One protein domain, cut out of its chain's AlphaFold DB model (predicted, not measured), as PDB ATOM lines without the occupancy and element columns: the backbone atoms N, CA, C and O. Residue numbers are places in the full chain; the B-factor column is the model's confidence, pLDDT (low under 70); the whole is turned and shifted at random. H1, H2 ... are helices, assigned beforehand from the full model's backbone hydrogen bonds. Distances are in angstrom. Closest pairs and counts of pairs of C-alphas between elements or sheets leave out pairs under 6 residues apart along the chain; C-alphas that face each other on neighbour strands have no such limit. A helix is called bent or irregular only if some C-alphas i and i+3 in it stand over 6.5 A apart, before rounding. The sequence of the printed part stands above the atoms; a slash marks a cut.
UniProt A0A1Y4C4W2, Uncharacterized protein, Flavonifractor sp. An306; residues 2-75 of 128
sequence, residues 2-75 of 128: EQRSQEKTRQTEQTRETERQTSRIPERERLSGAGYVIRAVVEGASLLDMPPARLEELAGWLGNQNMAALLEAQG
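AT A GLANCE: This is residues 2 to 75 of the 128 residues of an uncharacterized protein of Flavonifractor sp. An306 (UniProt A0A1Y4C4W2). A long straight helical arm, H1, begins at Gln 3, next to the first printed residue, and leads toward a small open head made of H3 and the bent helix H4, with the four-residue helix H2 in the stretch that joins arm and head. In the head H3 meets H4a at a corner, with its first residue, Ala 34, closest to Glu 57 of H4a, and after the bend H4b folds away as a second leg that stays apart from H3. Residues 2 to 21 stick out, and this arm makes much of the length. The printed part has 74 residues with four named helices, in the order H1, H2, H3, H4, and no named strand; the class is all helix. The whole is extended, with a radius of gyration of the C-alphas of 18.0 A and spans of 58 by 28 by 17 A.

HOW THE PARTS SIT: Begin at H1, residues 3 to 22, which touches no helix. It is close to but not clearly touching H2, residues 27 to 30; look at the C-alphas of Thr 22 and Arg 30, their closest, 8.0 A apart. H2 and H3, residues 34 to 42, meet only through their link. Go on to H4, residues 52 to 74, which by its hydrogen bonds was assigned as one helix but is bent: C-alphas 61 and 64 are 9.1 A apart. Its arms are H4a, residues 52 to 61, and H4b, residues 64 to 74. H3 and H4a touch, about perpendicular at 84 degrees; their closest C-alphas, those of Ala 34 and Glu 57, are 5.8 A apart. H4a and H4b are close but not clearly touching, with the C-alphas of Ala 59 and Met 67 closest at 6.0 A. These two arms run opposite ways at a steep tilt of 60 degrees. H3 and H4b are apart, and so are H1 and H3. In H1, H3, H4a and H4b every O i to N i+4 pair is within hydrogen-bond range; H2 is too short for such a pair.

IN THESE COORDINATES: Find C-alpha 3 at (202.008, 221.778, 228.024); from there H1 runs 29.0 A to C-alpha 22 at (202.219, 200.160, 247.399). H2 follows, then H3, 12.3 A from first to last C-alpha. H4a covers 14.4 A and H4b 15.3 A, ending with C-alpha 74 at (180.786, 174.935, 242.512).

THE WHOLE: The C-alphas of Glu 2 and Gly 75, the two farthest apart, are 57.9 A apart. Without residues 2 to 21, which stand free, the body spans 39 by 19 by 17 A. The printed part has no cut. The links from H1 to H2 and from H2 to H3 are tight, that from H3 to H4 is short, and no link is long. The mean pLDDT of the printed part is 73.1; look at residues 2 to 35 for the values under 70.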
ATOM      1  N   GLU A   2     204.632 222.628 224.662       60.16
ATOM      2  CA  GLU A   2     205.247 222.319 225.969       60.16
ATOM      3  C   GLU A   2     204.279 221.828 227.061       60.16
ATOM      4  O   GLU A   2     204.693 221.075 227.939       60.16
ATOM      5  N   GLN A   3     202.984 222.158 226.986       61.00
ATOM      6  CA  GLN A   3     202.008 221.778 228.024       61.00
ATOM      7  C   GLN A   3     201.788 220.256 228.126       61.00
ATOM      8  O   GLN A   3     201.760 219.711 229.226       61.00
ATOM      9  N   ARG A   4     201.759 219.538 226.991       60.31
ATOM     10  CA  ARG A   4     201.645 218.064 226.963       60.31
ATOM     11  C   ARG A   4     202.856 217.347 227.571       60.31
ATOM     12  O   ARG A   4     202.728 216.218 228.033       60.31
ATOM     13  N   SER A   5     204.031 217.980 227.551       64.44
ATOM     14  CA  SER A   5     205.265 217.393 228.088       64.44
ATOM     15  C   SER A   5     205.277 217.418 229.620       64.44
ATOM     16  O   SER A   5     205.664 216.435 230.253       64.44
ATOM     17  N   GLN A   6     204.771 218.506 230.212       64.50
ATOM     18  CA  GLN A   6     204.654 218.667 231.666       64.50
ATOM     19  C   GLN A   6     203.581 217.757 232.274       64.50
ATOM     20  O   GLN A   6     203.753 217.209 233.360       64.50
ATOM     21  N   GLU A   7     202.477 217.553 231.562       64.62
ATOM     22  CA  GLU A   7     201.391 216.680 232.010       64.62
ATOM     23  C   GLU A   7     201.825 215.207 232.033       64.62
ATOM     24  O   GLU A   7     201.555 214.474 232.985       64.62
ATOM     25  N   LYS A   8     202.613 214.798 231.029       65.00
ATOM     26  CA  LYS A   8     203.161 213.442 230.929       65.00
ATOM     27  C   LYS A   8     204.217 213.156 232.001       65.00
ATOM     28  O   LYS A   8     204.274 212.042 232.519       65.00
ATOM     29  N   THR A   9     205.031 214.147 232.370       68.88
ATOM     30  CA  THR A   9     206.003 214.012 233.473       68.88
ATOM     31  C   THR A   9     205.299 213.902 234.821       68.88
ATOM     32  O   THR A   9     205.600 212.974 235.567       68.88
ATOM     33  N   ARG A  10     204.277 214.731 235.077       68.50
ATOM     34  CA  ARG A  10     203.451 214.641 236.293       68.50
ATOM     35  C   ARG A  10     202.727 213.303 236.433       68.50
ATOM     36  O   ARG A  10     202.747 212.722 237.513       68.50
ATOM     37  N   GLN A  11     202.146 212.778 235.351       64.31
ATOM     38  CA  GLN A  11     201.527 211.446 235.370       64.31
ATOM     39  C   GLN A  11     202.543 210.347 235.684       64.31
ATOM     40  O   GLN A  11     202.272 209.468 236.492       64.31
ATOM     41  N   THR A  12     203.732 210.404 235.081       68.12
ATOM     42  CA  THR A  12     204.767 209.380 235.298       68.12
ATOM     43  C   THR A  12     205.304 209.414 236.733       68.12
ATOM     44  O   THR A  12     205.601 208.369 237.314       68.12
ATOM     45  N   GLU A  13     205.417 210.606 237.322       68.12
ATOM     46  CA  GLU A  13     205.809 210.787 238.721       68.12
ATOM     47  C   GLU A  13     204.733 210.286 239.689       68.12
ATOM     48  O   GLU A  13     205.065 209.531 240.600       68.12
ATOM     49  N   GLN A  14     203.453 210.581 239.434       63.19
ATOM     50  CA  GLN A  14     202.339 210.054 240.232       63.19
ATOM     51  C   GLN A  14     202.250 208.523 240.190       63.19
ATOM     52  O   GLN A  14     202.059 207.891 241.231       63.19
ATOM     53  N   THR A  15     202.438 207.902 239.020       62.66
ATOM     54  CA  THR A  15     202.439 206.435 238.903       62.66
ATOM     55  C   THR A  15     203.586 205.820 239.705       62.66
ATOM     56  O   THR A  15     203.370 204.886 240.474       62.66
ATOM     57  N   ARG A  16     204.794 206.394 239.618       64.38
ATOM     58  CA  ARG A  16     205.960 205.929 240.391       64.38
ATOM     59  C   ARG A  16     205.792 206.125 241.894       64.38
ATOM     60  O   ARG A  16     206.291 205.318 242.676       64.38
ATOM     61  N   GLU A  17     205.131 207.196 242.313       62.19
ATOM     62  CA  GLU A  17     204.869 207.466 243.725       62.19
ATOM     63  C   GLU A  17     203.833 206.488 244.293       62.19
ATOM     64  O   GLU A  17     204.042 205.930 245.371       62.19
ATOM     65  N   THR A  18     202.807 206.155 243.506       60.41
ATOM     66  CA  THR A  18     201.810 205.120 243.830       60.41
ATOM     67  C   THR A  18     202.446 203.722 243.908       60.41
ATOM     68  O   THR A  18     202.197 202.964 244.848       60.41
ATOM     69  N   GLU A  19     203.341 203.374 242.980       60.81
ATOM     70  CA  GLU A  19     204.104 202.114 243.013       60.81
ATOM     71  C   GLU A  19     205.033 202.029 244.238       60.81
ATOM     72  O   GLU A  19     205.128 200.990 244.895       60.81
ATOM     73  N   ARG A  20     205.686 203.136 244.611       59.47
ATOM     74  CA  ARG A  20     206.542 203.199 245.809       59.47
ATOM     75  C   ARG A  20     205.748 203.127 247.108       59.47
ATOM     76  O   ARG A  20     206.227 202.527 248.068       59.47
ATOM     77  N   GLN A  21     204.556 203.716 247.152       58.81
ATOM     78  CA  GLN A  21     203.659 203.617 248.303       58.81
ATOM     79  C   GLN A  21     203.119 202.192 248.461       58.81
ATOM     80  O   GLN A  21     203.174 201.637 249.555       58.81
ATOM     81  N   THR A  22     202.708 201.548 247.368       56.09
ATOM     82  CA  THR A  22     202.219 200.160 247.399       56.09
ATOM     83  C   THR A  22     203.319 199.127 247.670       56.09
ATOM     84  O   THR A  22     203.026 198.065 248.212       56.09
ATOM     85  N   SER A  23     204.587 199.439 247.376       56.66
ATOM     86  CA  SER A  23     205.756 198.625 247.752       56.66
ATOM     87  C   SER A  23     206.067 198.640 249.254       56.66
ATOM     88  O   SER A  23     206.801 197.769 249.719       56.66
ATOM     89  N   ARG A  24     205.578 199.633 250.008       56.72
ATOM     90  CA  ARG A  24     205.836 199.765 251.455       56.72
ATOM     91  C   ARG A  24     204.768 199.111 252.325       56.72
ATOM     92  O   ARG A  24     204.950 199.027 253.534       56.72
ATOM     93  N   ILE A  25     203.683 198.647 251.714       51.44
ATOM     94  CA  ILE A  25     202.625 197.911 252.393       51.44
ATOM     95  C   ILE A  25     203.090 196.450 252.503       51.44
ATOM     96  O   ILE A  25     203.374 195.840 251.466       51.44
ATOM     97  N   PRO A  26     203.204 195.873 253.715       57.69
ATOM     98  CA  PRO A  26     203.558 194.466 253.877       57.69
ATOM     99  C   PRO A  26     202.591 193.595 253.064       57.69
ATOM    100  O   PRO A  26     201.393 193.861 253.033       57.69
ATOM    101  N   GLU A  27     203.080 192.542 252.400       51.28
ATOM    102  CA  GLU A  27     202.255 191.706 251.500       51.28
ATOM    103  C   GLU A  27     200.972 191.175 252.167       51.28
ATOM    104  O   GLU A  27     199.947 191.006 251.509       51.28
ATOM    105  N   ARG A  28     200.998 191.008 253.498       46.03
ATOM    106  CA  ARG A  28     199.831 190.674 254.328       46.03
ATOM    107  C   ARG A  28     198.699 191.708 254.268       46.03
ATOM    108  O   ARG A  28     197.541 191.315 254.302       46.03
ATOM    109  N   GLU A  29     199.009 192.998 254.167       46.47
ATOM    110  CA  GLU A  29     198.017 194.077 254.049       46.47
ATOM    111  C   GLU A  29     197.544 194.278 252.602       46.47
ATOM    112  O   GLU A  29     196.371 194.591 252.390       46.47
ATOM    113  N   ARG A  30     198.397 194.003 251.598       52.38
ATOM    114  CA  ARG A  30     197.994 193.991 250.171       52.38
ATOM    115  C   ARG A  30     196.963 192.895 249.872       52.38
ATOM    116  O   ARG A  30     196.139 193.052 248.979       52.38
ATOM    117  N   LEU A  31     196.994 191.803 250.635       52.47
ATOM    118  CA  LEU A  31     196.061 190.677 250.536       52.47
ATOM    119  C   LEU A  31     194.807 190.824 251.417       52.47
ATOM    120  O   LEU A  31     193.988 189.907 251.423       52.47
ATOM    121  N   SER A  32     194.622 191.936 252.145       56.69
ATOM    122  CA  SER A  32     193.643 192.026 253.251       56.69
ATOM    123  C   SER A  32     192.150 191.972 252.873       56.69
ATOM    124  O   SER A  32     191.293 191.975 253.759       56.69
ATOM    125  N   GLY A  33     191.804 191.823 251.594       60.75
ATOM    126  CA  GLY A  33     190.427 191.525 251.196       60.75
ATOM    127  C   GLY A  33     190.346 190.588 250.007       60.75
ATOM    128  O   GLY A  33     190.191 189.383 250.173       60.75
ATOM    129  N   ALA A  34     190.543 191.120 248.805       62.66
ATOM    130  CA  ALA A  34     190.304 190.370 247.575       62.66
ATOM    131  C   ALA A  34     191.269 189.192 247.351       62.66
ATOM    132  O   ALA A  34     190.849 188.117 246.933       62.66
ATOM    133  N   GLY A  35     192.560 189.352 247.665       69.12
ATOM    134  CA  GLY A  35     193.546 188.278 247.491       69.12
ATOM    135  C   GLY A  35     193.328 187.096 248.441       69.12
ATOM    136  O   GLY A  35     193.523 185.947 248.048       69.12
ATOM    137  N   TYR A  36     192.867 187.367 249.665       73.00
ATOM    138  CA  TYR A  36     192.459 186.325 250.607       73.00
ATOM    139  C   TYR A  36     191.205 185.593 250.123       73.00
ATOM    140  O   TYR A  36     191.140 184.372 250.207       73.00
ATOM    141  N   VAL A  37     190.238 186.325 249.566       77.81
ATOM    142  CA  VAL A  37     188.993 185.751 249.045       77.81
ATOM    143  C   VAL A  37     189.254 184.864 247.825       77.81
ATOM    144  O   VAL A  37     188.792 183.728 247.799       77.81
ATOM    145  N   ILE A  38     190.067 185.316 246.865       81.00
ATOM    146  CA  ILE A  38     190.480 184.494 245.713       81.00
ATOM    147  C   ILE A  38     191.207 183.237 246.190       81.00
ATOM    148  O   ILE A  38     190.915 182.137 245.727       81.00
ATOM    149  N   ARG A  39     192.134 183.382 247.143       79.50
ATOM    150  CA  ARG A  39     192.869 182.245 247.695       79.50
ATOM    151  C   ARG A  39     191.946 181.252 248.399       79.50
ATOM    152  O   ARG A  39     192.080 180.062 248.154       79.50
ATOM    153  N   ALA A  40     190.997 181.726 249.200       80.94
ATOM    154  CA  ALA A  40     190.018 180.875 249.868       80.94
ATOM    155  C   ALA A  40     189.188 180.079 248.850       80.94
ATOM    156  O   ALA A  40     189.017 178.876 249.010       80.94
ATOM    157  N   VAL A  41     188.736 180.721 247.769       82.38
ATOM    158  CA  VAL A  41     187.993 180.054 246.687       82.38
ATOM    159  C   VAL A  41     188.852 178.997 245.981       82.38
ATOM    160  O   VAL A  41     188.375 177.894 245.732       82.38
ATOM    161  N   VAL A  42     190.128 179.293 245.709       82.81
ATOM    162  CA  VAL A  42     191.081 178.325 245.127       82.81
ATOM    163  C   VAL A  42     191.374 177.163 246.083       82.81
ATOM    164  O   VAL A  42     191.538 176.031 245.640       82.81
ATOM    165  N   GLU A  43     191.401 177.420 247.390       83.44
ATOM    166  CA  GLU A  43     191.538 176.406 248.444       83.44
ATOM    167  C   GLU A  43     190.245 175.592 248.664       83.44
ATOM    168  O   GLU A  43     190.225 174.681 249.492       83.44
ATOM    169  N   GLY A  44     189.184 175.866 247.894       79.81
ATOM    170  CA  GLY A  44     187.936 175.105 247.899       79.81
ATOM    171  C   GLY A  44     186.859 175.658 248.830       79.81
ATOM    172  O   GLY A  44     185.898 174.951 249.129       79.81
ATOM    173  N   ALA A  45     186.989 176.902 249.301       84.62
ATOM    174  CA  ALA A  45     185.920 177.551 250.045       84.62
ATOM    175  C   ALA A  45     184.665 177.695 249.172       84.62
ATOM    176  O   ALA A  45     184.716 178.161 248.028       84.62
ATOM    177  N   SER A  46     183.534 177.315 249.759       86.12
ATOM    178  CA  SER A  46     182.212 177.458 249.165       86.12
ATOM    179  C   SER A  46     181.845 178.935 249.035       86.12
ATOM    180  O   SER A  46     181.868 179.693 250.009       86.12
ATOM    181  N   LEU A  47     181.487 179.344 247.820       86.75
ATOM    182  CA  LEU A  47     180.976 180.681 247.523       86.75
ATOM    183  C   LEU A  47     179.614 180.924 248.184       86.75
ATOM    184  O   LEU A  47     179.288 182.066 248.494       86.75
ATOM    185  N   LEU A  48     178.834 179.864 248.421       84.12
ATOM    186  CA  LEU A  48     177.504 179.951 249.032       84.12
ATOM    187  C   LEU A  48     177.564 180.289 250.525       84.12
ATOM    188  O   LEU A  48     176.638 180.898 251.053       84.12
ATOM    189  N   ASP A  49     178.665 179.935 251.188       86.31
ATOM    190  CA  ASP A  49     178.875 180.189 252.617       86.31
ATOM    191  C   ASP A  49     179.596 181.524 252.875       86.31
ATOM    192  O   ASP A  49     179.860 181.905 254.020       86.31
ATOM    193  N   MET A  50     179.949 182.248 251.809       86.19
ATOM    194  CA  MET A  50     180.739 183.467 251.890       86.19
ATOM    195  C   MET A  50     179.858 184.705 252.155       86.19
ATOM    196  O   MET A  50     178.778 184.837 251.579       86.19
ATOM    197  N   PRO A  51     180.313 185.673 252.979       86.75
ATOM    198  CA  PRO A  51     179.569 186.909 253.198       86.75
ATOM    199  C   PRO A  51     179.378 187.710 251.896       86.75
ATOM    200  O   PRO A  51     180.335 187.821 251.123       86.75
ATOM    201  N   PRO A  52     178.224 188.379 251.695       85.19
ATOM    202  CA  PRO A  52     177.942 189.150 250.479       85.19
ATOM    203  C   PRO A  52     179.024 190.177 250.125       85.19
ATOM    204  O   PRO A  52     179.457 190.247 248.982       85.19
ATOM    205  N   ALA A  53     179.554 190.896 251.120       85.56
ATOM    206  CA  ALA A  53     180.626 191.874 250.912       85.56
ATOM    207  C   ALA A  53     181.896 191.262 250.288       85.56
ATOM    208  O   ALA A  53     182.581 191.902 249.498       85.56
ATOM    209  N   ARG A  54     182.216 190.002 250.612       83.81
ATOM    210  CA  ARG A  54     183.374 189.303 250.036       83.81
ATOM    211  C   ARG A  54     183.096 188.803 248.620       83.81
ATOM    212  O   ARG A  54     184.002 188.810 247.794       83.81
ATOM    213  N   LEU A  55     181.853 188.423 248.330       85.56
ATOM    214  CA  LEU A  55     181.421 188.078 246.976       85.56
ATOM    215  C   LEU A  55     181.451 189.299 246.050       85.56
ATOM    216  O   LEU A  55     181.884 189.179 244.910       85.56
ATOM    217  N   GLU A  56     181.064 190.476 246.544       85.88
ATOM    218  CA  GLU A  56     181.174 191.738 245.803       85.88
ATOM    219  C   GLU A  56     182.633 192.103 245.506       85.88
ATOM    220  O   GLU A  56     182.960 192.454 244.373       85.88
ATOM    221  N   GLU A  57     183.529 191.963 246.490       84.94
ATOM    222  CA  GLU A  57     184.970 192.134 246.273       84.94
ATOM    223  C   GLU A  57     185.488 191.160 245.205       84.94
ATOM    224  O   GLU A  57     186.160 191.577 244.263       84.94
ATOM    225  N   LEU A  58     185.148 189.872 245.309       85.81
ATOM    226  CA  LEU A  58     185.545 188.853 244.335       85.81
ATOM    227  C   LEU A  58     185.012 189.184 242.931       85.81
ATOM    228  O   LEU A  58     185.770 189.137 241.961       85.81
ATOM    229  N   ALA A  59     183.743 189.581 242.821       86.69
ATOM    230  CA  ALA A  59     183.106 189.959 241.564       86.69
ATOM    231  C   ALA A  59     183.727 191.223 240.951       86.69
ATOM    232  O   ALA A  59     183.902 191.285 239.736       86.69
ATOM    233  N   GLY A  60     184.123 192.203 241.769       86.56
ATOM    234  CA  GLY A  60     184.835 193.395 241.308       86.56
ATOM    235  C   GLY A  60     186.197 193.081 240.676       86.56
ATOM    236  O   GLY A  60     186.635 193.798 239.779       86.56
ATOM    237  N   TRP A  61     186.844 191.993 241.102       84.50
ATOM    238  CA  TRP A  61     188.140 191.552 240.578       84.50
ATOM    239  C   TRP A  61     188.031 190.593 239.392       84.50
ATOM    240  O   TRP A  61     188.747 190.749 238.404       84.50
ATOM    241  N   LEU A  62     187.160 189.588 239.483       86.44
ATOM    242  CA  LEU A  62     186.973 188.574 238.441       86.44
ATOM    243  C   LEU A  62     186.063 189.052 237.307       86.44
ATOM    244  O   LEU A  62     186.185 188.575 236.178       86.44
ATOM    245  N   GLY A  63     185.160 189.987 237.589       86.62
ATOM    246  CA  GLY A  63     184.072 190.357 236.697       86.62
ATOM    247  C   GLY A  63     182.946 189.317 236.674       86.62
ATOM    248  O   GLY A  63     183.121 188.141 237.003       86.62
ATOM    249  N   ASN A  64     181.767 189.755 236.232       86.50
ATOM    250  CA  ASN A  64     180.531 188.964 236.296       86.50
ATOM    251  C   ASN A  64     180.605 187.635 235.525       86.50
ATOM    252  O   ASN A  64     180.046 186.640 235.975       86.50
ATOM    253  N   GLN A  65     181.301 187.594 234.382       84.19
ATOM    254  CA  GLN A  65     181.411 186.377 233.563       84.19
ATOM    255  C   GLN A  65     182.205 185.275 234.268       84.19
ATOM    256  O   GLN A  65     181.767 184.129 234.318       84.19
ATOM    257  N   ASN A  66     183.349 185.621 234.857       88.00
ATOM    258  CA  ASN A  66     184.163 184.641 235.570       88.00
ATOM    259  C   ASN A  66     183.518 184.241 236.901       88.00
ATOM    260  O   ASN A  66     183.684 183.110 237.347       88.00
ATOM    261  N   MET A  67     182.746 185.145 237.510       89.06
ATOM    262  CA  MET A  67     181.969 184.828 238.701       89.06
ATOM    263  C   MET A  67     180.858 183.810 238.407       89.06
ATOM    264  O   MET A  67     180.660 182.877 239.180       89.06
ATOM    265  N   ALA A  68     180.184 183.926 237.260       86.19
ATOM    266  CA  ALA A  68     179.212 182.926 236.820       86.19
ATOM    267  C   ALA A  68     179.868 181.550 236.618       86.19
ATOM    268  O   ALA A  68     179.397 180.563 237.175       86.19
ATOM    269  N   ALA A  69     181.011 181.497 235.927       86.56
ATOM    270  CA  ALA A  69     181.750 180.249 235.717       86.56
ATOM    271  C   ALA A  69     182.202 179.594 237.037       86.56
ATOM    272  O   ALA A  69     182.173 178.373 237.177       86.56
ATOM    273  N   LEU A  70     182.596 180.400 238.027       86.06
ATOM    274  CA  LEU A  70     182.954 179.927 239.366       86.06
ATOM    275  C   LEU A  70     181.759 179.334 240.122       86.06
ATOM    276  O   LEU A  70     181.897 178.293 240.761       86.06
ATOM    277  N   LEU A  71     180.593 179.975 240.038       85.81
ATOM    278  CA  LEU A  71     179.360 179.467 240.643       85.81
ATOM    279  C   LEU A  71     178.888 178.180 239.969       85.81
ATOM    280  O   LEU A  71     178.458 177.266 240.660       85.81
ATOM    281  N   GLU A  72     179.014 178.075 238.647       84.50
ATOM    282  CA  GLU A  72     178.714 176.844 237.909       84.50
ATOM    283  C   GLU A  72     179.678 175.712 238.281       84.50
ATOM    284  O   GLU A  72     179.244 174.585 238.502       84.50
ATOM    285  N   ALA A  73     180.972 176.010 238.430       83.00
ATOM    286  CA  ALA A  73     181.976 175.029 238.842       83.00
ATOM    287  C   ALA A  73     181.765 174.514 240.278       83.00
ATOM    288  O   ALA A  73     182.138 173.382 240.584       83.00
ATOM    289  N   GLN A  74     181.178 175.333 241.155       81.06
ATOM    290  CA  GLN A  74     180.786 174.935 242.512       81.06
ATOM    291  C   GLN A  74     179.333 174.451 242.607       81.06
ATOM    292  O   GLN A  74     178.911 173.960 243.656       81.06
ATOM    293  N   GLY A  75     178.566 174.576 241.524       72.25
ATOM    294  CA  GLY A  75     177.203 174.092 241.416       72.25
ATOM    295  C   GLY A  75     177.204 172.573 241.497       72.25
ATOM    296  O   GLY A  75     177.512 171.884 240.527       72.25
TER     297      GLY A  75